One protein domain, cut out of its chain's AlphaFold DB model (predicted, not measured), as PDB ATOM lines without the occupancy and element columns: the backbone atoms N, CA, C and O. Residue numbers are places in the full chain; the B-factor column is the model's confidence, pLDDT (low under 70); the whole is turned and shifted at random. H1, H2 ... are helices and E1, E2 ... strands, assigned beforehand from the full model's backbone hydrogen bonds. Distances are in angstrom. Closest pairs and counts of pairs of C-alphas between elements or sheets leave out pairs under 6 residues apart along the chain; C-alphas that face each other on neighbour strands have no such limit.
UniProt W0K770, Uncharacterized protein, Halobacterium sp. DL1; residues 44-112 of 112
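Overview. This is residues 44 to 112 of the 112 residues of an uncharacterized protein of Halobacterium sp. DL1 (UniProt W0K770). A three-stranded antiparallel sheet, E1, E5 and E4, has the single helix H1 over one face and its other face bare, and the hairpin E2 and E3 reaches away from one end of this body as an arm. That arm makes much of the length, and the whole is elongated, its C-alphas spanning 42 by 23 by 19 A. The printed part has 69 residues with five named strands and one named helix, in the order E1, E2, E3, H1, E4, E5; the class is mixed, helices and strands. The larger sheet runs E1, E5, E4, and the whole is loose, with a radius of gyration of the C-alphas of 14.3 A.

Arrangement. Begin with E5, residues 104 to 111, the inner strand of the larger sheet. On one side of it is E1, residues 51 to 56, antiparallel at 156 degrees; look at N 53 and O 107, 3.0 A apart and within hydrogen-bond range. On the other side is E4, residues 94 to 101, antiparallel at 165 degrees, with N 99 and O 106 at 2.8 A; E4 and E5 form a hairpin. E4 bends by 50 degrees at residue 97. This sheet is twisted, its C-alphas lying up to 4.4 A off the best plane. H1, residues 82 to 91, is on one face, giving two layers, a helix layer and a sheet layer. Its height over the sheet is 8.2 A, and it runs along the strands, at 23 degrees to E5 on the local plane. It lies over E5 and, only just, over E4, with 3 of its C-alphas. The closest C-alphas of H1 and E4 are those of Gly 82 and Ala 100, 5.5 A apart. In H1 every O i to N i+4 pair is within hydrogen-bond range. Farther out, E2, residues 62 to 66, and E3, residues 72 to 77, form an antiparallel hairpin at 146 degrees, with N 64 and O 75 at 2.9 A. E2 is apart from H1, E4 and E5, and E3 is apart from E4 and E5. The closest C-alphas of E1 and E3 are those of Lys 56 and Phe 77, 7.8 A apart.

Along the chain. Find C-alpha 51 at (272.613, 399.494, 200.314); from there E1 runs 16.7 A to C-alpha 56. E5 is 22.3 A long and ends at C-alpha 111, at (269.123, 393.557, 195.370), while E4 is 20.7 A long. H1 begins at C-alpha 82, at (266.842, 411.881, 192.099), and is 14.5 A long. E2 measures 12.6 A and E3 14.4 A.

Size, cuts and confidence. The two C-alphas farthest apart, those of Asp 47 and Gly 71, are 42.5 A from each other. The printed part has no cut and ends at the chain's last residue, Arg 112. The five links between named elements are tight. The mean pLDDT of the printed part is 87.2; confidence is under 70 at residues 67 to 73, of which 72 and 73 belong to E3.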
ATOM      1  N   VAL A  44     278.332 392.211 195.393       78.19
ATOM      2  CA  VAL A  44     278.880 392.374 196.756       78.19
ATOM      3  C   VAL A  44     277.794 392.128 197.815       78.19
ATOM      4  O   VAL A  44     278.071 391.641 198.907       78.19
ATOM      5  N   LEU A  45     276.551 392.505 197.504       84.81
ATOM      6  CA  LEU A  45     275.413 392.353 198.402       84.81
ATOM      7  C   LEU A  45     274.829 390.942 198.286       84.81
ATOM      8  O   LEU A  45     274.518 390.498 197.181       84.81
ATOM      9  N   ALA A  46     274.624 390.291 199.433       86.56
ATOM     10  CA  ALA A  46     273.776 389.104 199.536       86.56
ATOM     11  C   ALA A  46     272.329 389.427 199.127       86.56
ATOM     12  O   ALA A  46     271.935 390.591 199.149       86.56
ATOM     13  N   ASP A  47     271.526 388.408 198.810       88.06
ATOM     14  CA  ASP A  47     270.140 388.579 198.339       88.06
ATOM     15  C   ASP A  47     269.243 389.367 199.318       88.06
ATOM     16  O   ASP A  47     268.311 390.046 198.892       88.06
ATOM     17  N   ASP A  48     269.532 389.317 200.623       89.88
ATOM     18  CA  ASP A  48     268.848 390.067 201.688       89.88
ATOM     19  C   ASP A  48     269.608 391.329 202.146       89.88
ATOM     20  O   ASP A  48     269.232 391.984 203.122       89.88
ATOM     21  N   GLY A  49     270.681 391.680 201.440       92.88
ATOM     22  CA  GLY A  49     271.522 392.831 201.729       92.88
ATOM     23  C   GLY A  49     270.823 394.168 201.478       92.88
ATOM     24  O   GLY A  49     269.890 394.286 200.684       92.88
ATOM     25  N   VAL A  50     271.324 395.213 202.137       94.81
ATOM     26  CA  VAL A  50     270.813 396.583 202.007       94.81
ATOM     27  C   VAL A  50     271.962 397.531 201.677       94.81
ATOM     28  O   VAL A  50     272.985 397.545 202.358       94.81
ATOM     29  N   LEU A  51     271.768 398.358 200.654       93.75
ATOM     30  CA  LEU A  51     272.613 399.494 200.314       93.75
ATOM     31  C   LEU A  51     271.994 400.774 200.871       93.75
ATOM     32  O   LEU A  51     270.864 401.119 200.529       93.75
ATOM     33  N   PHE A  52     272.775 401.530 201.637       96.06
ATOM     34  CA  PHE A  52     272.555 402.962 201.799       96.06
ATOM     35  C   PHE A  52     273.649 403.718 201.045       96.06
ATOM     36  O   PHE A  52     274.833 403.462 201.258       96.06
ATOM     37  N   CYS A  53     273.263 404.646 200.172       94.31
ATOM     38  CA  CYS A  53     274.197 405.470 199.406       94.31
ATOM     39  C   CYS A  53     273.712 406.920 199.374       94.31
ATOM     40  O   CYS A  53     272.516 407.165 199.235       94.31
ATOM     41  N   SER A  54     274.628 407.881 199.496       95.25
ATOM     42  CA  SER A  54     274.322 409.304 199.359       95.25
ATOM     43  C   SER A  54     275.353 409.975 198.463       95.25
ATOM     44  O   SER A  54     276.556 409.805 198.659       95.25
ATOM     45  N   VAL A  55     274.870 410.719 197.473       93.81
ATOM     46  CA  VAL A  55     275.677 411.400 196.459       93.81
ATOM     47  C   VAL A  55     275.332 412.883 196.407       93.81
ATOM     48  O   VAL A  55     274.228 413.296 196.781       93.81
ATOM     49  N   LYS A  56     276.278 413.708 195.946       93.69
ATOM     50  CA  LYS A  56     276.041 415.146 195.785       93.69
ATOM     51  C   LYS A  56     274.984 415.393 194.707       93.69
ATOM     52  O   LYS A  56     274.999 414.790 193.634       93.69
ATOM     53  N   ARG A  57     274.074 416.316 195.007       94.56
ATOM     54  CA  ARG A  57     273.005 416.762 194.113       94.56
ATOM     55  C   ARG A  57     273.409 418.039 193.385       94.56
ATOM     56  O   ARG A  57     273.917 418.965 194.008       94.56
ATOM     57  N   GLY A  58     273.063 418.124 192.106       89.88
ATOM     58  CA  GLY A  58     273.351 419.273 191.252       89.88
ATOM     59  C   GLY A  58     272.902 419.018 189.816       89.88
ATOM     60  O   GLY A  58     272.558 417.895 189.467       89.88
ATOM     61  N   GLU A  59     272.867 420.075 189.006       84.56
ATOM     62  CA  GLU A  59     272.396 420.007 187.611       84.56
ATOM     63  C   GLU A  59     273.520 419.714 186.611       84.56
ATOM     64  O   GLU A  59     273.264 419.217 185.519       84.56
ATOM     65  N   SER A  60     274.765 420.047 186.955       80.00
ATOM     66  CA  SER A  60     275.923 419.860 186.081       80.00
ATOM     67  C   SER A  60     277.166 419.556 186.898       80.00
ATOM     68  O   SER A  60     277.467 420.274 187.848       80.00
ATOM     69  N   ALA A  61     277.874 418.490 186.528       82.56
ATOM     70  CA  ALA A  61     279.143 418.127 187.144       82.56
ATOM     71  C   ALA A  61     280.155 419.280 187.044       82.56
ATOM     72  O   ALA A  61     280.138 420.050 186.079       82.56
ATOM     73  N   GLY A  62     281.047 419.402 188.022       80.44
ATOM     74  CA  GLY A  62     281.962 420.536 188.064       80.44
ATOM     75  C   GLY A  62     283.034 420.439 189.133       80.44
ATOM     76  O   GLY A  62     283.072 419.503 189.926       80.44
ATOM     77  N   PHE A  63     283.918 421.428 189.117       79.69
ATOM     78  CA  PHE A  63     285.000 421.573 190.078       79.69
ATOM     79  C   PHE A  63     284.528 422.350 191.305       79.69
ATOM     80  O   PHE A  63     283.926 423.416 191.174       79.69
ATOM     81  N   GLU A  64     284.816 421.820 192.489       79.12
ATOM     82  CA  GLU A  64     284.675 422.537 193.752       79.12
ATOM     83  C   GLU A  64     286.041 422.637 194.441       79.12
ATOM     84  O   GLU A  64     286.832 421.689 194.365       79.12
ATOM     85  N   PRO A  65     286.327 423.765 195.111       75.31
ATOM     86  CA  PRO A  65     287.559 423.925 195.871       75.31
ATOM     87  C   PRO A  65     287.665 422.854 196.962       75.31
ATOM     88  O   PRO A  65     286.662 422.436 197.533       75.31
ATOM     89  N   ASP A  66     288.884 422.397 197.252       71.75
ATOM     90  CA  ASP A  66     289.136 421.491 198.373       71.75
ATOM     91  C   ASP A  66     289.347 422.270 199.678       71.75
ATOM     92  O   ASP A  66     290.475 422.538 200.107       71.75
ATOM     93  N   ASP A  67     288.242 422.637 200.315       63.16
ATOM     94  CA  ASP A  67     288.210 423.362 201.584       63.16
ATOM     95  C   ASP A  67     288.352 422.455 202.825       63.16
ATOM     96  O   ASP A  67     288.795 422.930 203.873       63.16
ATOM     97  N   ASP A  68     288.086 421.150 202.711       60.00
ATOM     98  CA  ASP A  68     288.046 420.229 203.861       60.00
ATOM     99  C   ASP A  68     289.377 419.501 204.162       60.00
ATOM    100  O   ASP A  68     289.540 418.970 205.261       60.00
ATOM    101  N   HIS A  69     290.344 419.461 203.231       56.66
ATOM    102  CA  HIS A  69     291.594 418.685 203.402       56.66
ATOM    103  C   HIS A  69     292.891 419.508 203.312       56.66
ATOM    104  O   HIS A  69     293.968 418.955 203.087       56.66
ATOM    105  N   GLY A  70     292.821 420.817 203.570       49.16
ATOM    106  CA  GLY A  70     294.018 421.642 203.765       49.16
ATOM    107  C   GLY A  70     294.653 422.186 202.483       49.16
ATOM    108  O   GLY A  70     295.878 422.233 202.392       49.16
ATOM    109  N   GLY A  71     293.835 422.653 201.531       46.03
ATOM    110  CA  GLY A  71     294.298 423.479 200.410       46.03
ATOM    111  C   GLY A  71     294.898 422.690 199.247       46.03
ATOM    112  O   GLY A  71     296.007 422.991 198.808       46.03
ATOM    113  N   GLY A  72     294.173 421.678 198.771       56.69
ATOM    114  CA  GLY A  72     294.472 420.984 197.515       56.69
ATOM    115  C   GLY A  72     293.804 421.641 196.302       56.69
ATOM    116  O   GLY A  72     292.903 422.464 196.459       56.69
ATOM    117  N   ASP A  73     294.258 421.261 195.104       65.38
ATOM    118  CA  ASP A  73     293.647 421.640 193.822       65.38
ATOM    119  C   ASP A  73     292.140 421.320 193.785       65.38
ATOM    120  O   ASP A  73     291.662 420.413 194.478       65.38
ATOM    121  N   ASP A  74     291.398 422.049 192.946       76.62
ATOM    122  CA  ASP A  74     289.960 421.848 192.764       76.62
ATOM    123  C   ASP A  74     289.623 420.381 192.445       76.62
ATOM    124  O   ASP A  74     290.261 419.726 191.612       76.62
ATOM    125  N   ARG A  75     288.566 419.865 193.078       76.44
ATOM    126  CA  ARG A  75     288.091 418.495 192.878       76.44
ATOM    127  C   ARG A  75     286.874 418.469 191.982       76.44
ATOM    128  O   ARG A  75     285.900 419.179 192.212       76.44
ATOM    129  N   PHE A  76     286.917 417.599 190.982       80.81
ATOM    130  CA  PHE A  76     285.761 417.341 190.142       80.81
ATOM    131  C   PHE A  76     284.745 416.468 190.878       80.81
ATOM    132  O   PHE A  76     285.088 415.415 191.421       80.81
ATOM    133  N   PHE A  77     283.484 416.875 190.835       84.44
ATOM    134  CA  PHE A  77     282.356 416.110 191.334       84.44
ATOM    135  C   PHE A  77     281.340 415.886 190.216       84.44
ATOM    136  O   PHE A  77     280.890 416.827 189.559       84.44
ATOM    137  N   ALA A  78     280.942 414.626 190.044       87.31
ATOM    138  CA  ALA A  78     279.703 414.293 189.361       87.31
ATOM    139  C   ALA A  78     278.526 414.552 190.308       87.31
ATOM    140  O   ALA A  78     278.581 414.205 191.492       87.31
ATOM    141  N   TYR A  79     277.469 415.161 189.781       91.56
ATOM    142  CA  TYR A  79     276.242 415.412 190.522       91.56
ATOM    143  C   TYR A  79     275.079 414.686 189.887       91.56
ATOM    144  O   TYR A  79     275.062 414.501 188.675       91.56
ATOM    145  N   TYR A  80     274.109 414.330 190.722       93.06
ATOM    146  CA  TYR A  80     272.990 413.506 190.296       93.06
ATOM    147  C   TYR A  80     271.648 414.124 190.674       93.06
ATOM    148  O   TYR A  80     271.478 414.712 191.752       93.06
ATOM    149  N   GLY A  81     270.670 413.943 189.787       94.31
ATOM    150  CA  GLY A  81     269.252 414.112 190.098       94.31
ATOM    151  C   GLY A  81     268.659 412.870 190.775       94.31
ATOM    152  O   GLY A  81     269.197 411.773 190.674       94.31
ATOM    153  N   GLY A  82     267.513 413.019 191.449       94.62
ATOM    154  CA  GLY A  82     266.842 411.881 192.099       94.62
ATOM    155  C   GLY A  82     266.364 410.812 191.108       94.62
ATOM    156  O   GLY A  82     266.544 409.623 191.349       94.62
ATOM    157  N   GLU A  83     265.790 411.234 189.980       94.31
ATOM    158  CA  GLU A  83     265.307 410.323 188.934       94.31
ATOM    159  C   GLU A  83     266.462 409.617 188.216       94.31
ATOM    160  O   GLU A  83     266.461 408.395 188.098       94.31
ATOM    161  N   GLU A  84     267.485 410.376 187.821       94.12
ATOM    162  CA  GLU A  84     268.717 409.847 187.231       94.12
ATOM    163  C   GLU A  84     269.373 408.805 188.145       94.12
ATOM    164  O   GLU A  84     269.655 407.687 187.716       94.12
ATOM    165  N   PHE A  85     269.552 409.137 189.427       95.00
ATOM    166  CA  PHE A  85     270.163 408.225 190.388       95.00
ATOM    167  C   PHE A  85     269.318 406.965 190.609       95.00
ATOM    168  O   PHE A  85     269.857 405.864 190.705       95.00
ATOM    169  N   SER A  86     267.986 407.095 190.623       95.62
ATOM    170  CA  SER A  86     267.085 405.938 190.665       95.62
ATOM    171  C   SER A  86     267.227 405.037 189.434       95.62
ATOM    172  O   SER A  86     267.118 403.817 189.572       95.62
ATOM    173  N   GLY A  87     267.458 405.611 188.250       95.00
ATOM    174  CA  GLY A  87     267.727 404.860 187.021       95.00
ATOM    175  C   GLY A  87     269.011 404.039 187.127       95.00
ATOM    176  O   GLY A  87     268.977 402.830 186.912       95.00
ATOM    177  N   LEU A  88     270.101 404.666 187.583       94.31
ATOM    178  CA  LEU A  88     271.397 404.003 187.783       94.31
ATOM    179  C   LEU A  88     271.313 402.822 188.759       94.31
ATOM    180  O   LEU A  88     271.891 401.766 188.509       94.31
ATOM    181  N   LEU A  89     270.562 402.969 189.856       93.88
ATOM    182  CA  LEU A  89     270.311 401.860 190.782       93.88
ATOM    183  C   LEU A  89     269.547 400.719 190.097       93.88
ATOM    184  O   LEU A  89     269.883 399.553 190.293       93.88
ATOM    185  N   GLY A  90     268.549 401.048 189.275       94.50
ATOM    186  CA  GLY A  90     267.782 400.071 188.508       94.50
ATOM    187  C   GLY A  90     268.641 399.271 187.528       94.50
ATOM    188  O   GLY A  90     268.524 398.044 187.495       94.50
ATOM    189  N   ASP A  91     269.521 399.951 186.792       92.81
ATOM    190  CA  ASP A  91     270.466 399.337 185.849       92.81
ATOM    191  C   ASP A  91     271.485 398.440 186.567       92.81
ATOM    192  O   ASP A  91     271.867 397.389 186.053       92.81
ATOM    193  N   ALA A  92     271.856 398.800 187.800       90.38
ATOM    194  CA  ALA A  92     272.695 397.985 188.678       90.38
ATOM    195  C   ALA A  92     271.952 396.800 189.334       90.38
ATOM    196  O   ALA A  92     272.539 396.064 190.128       90.38
ATOM    197  N   GLY A  93     270.664 396.596 189.034       92.94
ATOM    198  CA  GLY A  93     269.869 395.509 189.609       92.94
ATOM    199  C   GLY A  93     269.437 395.752 191.055       92.94
ATOM    200  O   GLY A  93     269.198 394.794 191.787       92.94
ATOM    201  N   LEU A  94     269.329 397.014 191.475       94.25
ATOM    202  CA  LEU A  94     268.848 397.414 192.795       94.25
ATOM    203  C   LEU A  94     267.445 398.035 192.705       94.25
ATOM    204  O   LEU A  94     267.051 398.635 191.701       94.25
ATOM    205  N   ALA A  95     266.668 397.890 193.774       95.12
ATOM    206  CA  ALA A  95     265.369 398.533 193.952       95.12
ATOM    207  C   ALA A  95     265.317 399.213 195.315       95.12
ATOM    208  O   ALA A  95     265.758 398.638 196.304       95.12
ATOM    209  N   GLY A  96     264.760 400.417 195.393       94.56
ATOM    210  CA  GLY A  96     264.732 401.133 196.657       94.56
ATOM    211  C   GLY A  96     264.067 402.490 196.591       94.56
ATOM    212  O   GLY A  96     263.547 402.906 195.556       94.56
ATOM    213  N   GLU A  97     264.112 403.174 197.725       97.38
ATOM    214  CA  GLU A  97     263.645 404.546 197.855       97.38
ATOM    215  C   GLU A  97     264.793 405.509 197.569       97.38
ATOM    216  O   GLU A  97     265.889 405.351 198.107       97.38
ATOM    217  N   VAL A  98     264.524 406.531 196.754       97.81
ATOM    218  CA  VAL A  98     265.453 407.633 196.486       97.81
ATOM    219  C   VAL A  98     264.830 408.935 196.969       97.81
ATOM    220  O   VAL A  98     263.700 409.276 196.615       97.81
ATOM    221  N   ARG A  99     265.585 409.691 197.766       97.44
ATOM    222  CA  ARG A  99     265.192 410.997 198.294       97.44
ATOM    223  C   ARG A  99     266.226 412.045 197.909       97.44
ATOM    224  O   ARG A  99     267.392 411.935 198.270       97.44
ATOM    225  N   ALA A 100     265.773 413.101 197.245       95.81
ATOM    226  CA  ALA A 100     266.560 414.310 197.036       95.81
ATOM    227  C   ALA A 100     266.238 415.332 198.137       95.81
ATOM    228  O   ALA A 100     265.083 415.731 198.285       95.81
ATOM    229  N   ASP A 101     267.246 415.758 198.896       93.75
ATOM    230  CA  ASP A 101     267.089 416.719 199.990       93.75
ATOM    231  C   ASP A 101     268.302 417.654 200.081       93.75
ATOM    232  O   ASP A 101     269.448 417.219 200.212       93.75
ATOM    233  N   GLY A 102     268.062 418.961 199.975       93.00
ATOM    234  CA  GLY A 102     269.126 419.962 199.921       93.00
ATOM    235  C   GLY A 102     270.182 419.641 198.853       93.00
ATOM    236  O   GLY A 102     269.853 419.522 197.673       93.00
ATOM    237  N   ARG A 103     271.443 419.504 199.293       93.00
ATOM    238  CA  ARG A 103     272.632 419.217 198.462       93.00
ATOM    239  C   ARG A 103     272.879 417.723 198.205       93.00
ATOM    240  O   ARG A 103     273.911 417.381 197.637       93.00
ATOM    241  N   TRP A 104     271.966 416.843 198.613       96.44
ATOM    242  CA  TRP A 104     272.178 415.398 198.571       96.44
ATOM    243  C   TRP A 104     271.039 414.664 197.864       96.44
ATOM    244  O   TRP A 104     269.872 415.060 197.933       96.44
ATOM    245  N   VAL A 105     271.392 413.569 197.199       97.56
ATOM    246  CA  VAL A 105     270.474 412.501 196.804       97.56
ATOM    247  C   VAL A 105     270.881 411.264 197.587       97.56
ATOM    248  O   VAL A 105     272.021 410.824 197.499       97.56
ATOM    249  N   SER A 106     269.957 410.717 198.366       97.88
ATOM    250  CA  SER A 106     270.183 409.532 199.189       97.88
ATOM    251  C   SER A 106     269.267 408.405 198.751       97.88
ATOM    252  O   SER A 106     268.107 408.646 198.419       97.88
ATOM    253  N   ALA A 107     269.772 407.180 198.796       97.81
ATOM    254  CA  ALA A 107     269.022 405.981 198.484       97.81
ATOM    255  C   ALA A 107     269.171 404.925 199.574       97.81
ATOM    256  O   ALA A 107     270.255 404.747 200.135       97.81
ATOM    257  N   LEU A 108     268.077 404.206 199.821       97.69
ATOM    258  CA  LEU A 108     268.050 402.959 200.575       97.69
ATOM    259  C   LEU A 108     267.481 401.878 199.652       97.69
ATOM    260  O   LEU A 108     266.316 401.962 199.263       97.69
ATOM    261  N   ALA A 109     268.307 400.910 199.263       96.69
ATOM    262  CA  ALA A 109     267.979 399.946 198.217       96.69
ATOM    263  C   ALA A 109     268.409 398.519 198.565       96.69
ATOM    264  O   ALA A 109     269.327 398.309 199.353       96.69
ATOM    265  N   THR A 110     267.766 397.541 197.939       96.12
ATOM    266  CA  THR A 110     268.078 396.114 198.049       96.12
ATOM    267  C   THR A 110     268.306 395.504 196.663       96.12
ATOM    268  O   THR A 110     267.812 396.042 195.665       96.12
ATOM    269  N   PRO A 111     269.030 394.379 196.576       93.56
ATOM    270  CA  PRO A 111     269.123 393.557 195.370       93.56
ATOM    271  C   PRO A 111     267.749 393.151 194.803       93.56
ATOM    272  O   PRO A 111     266.811 392.902 195.560       93.56
ATOM    273  N   ARG A 112     267.636 393.108 193.468       83.81
ATOM    274  CA  ARG A 112     266.511 392.514 192.720       83.81
ATOM    275  C   ARG A 112     266.781 391.081 192.297       83.81
ATOM    276  O   ARG A 112     267.930 390.825 191.858       83.81
TER     277      ARG A 112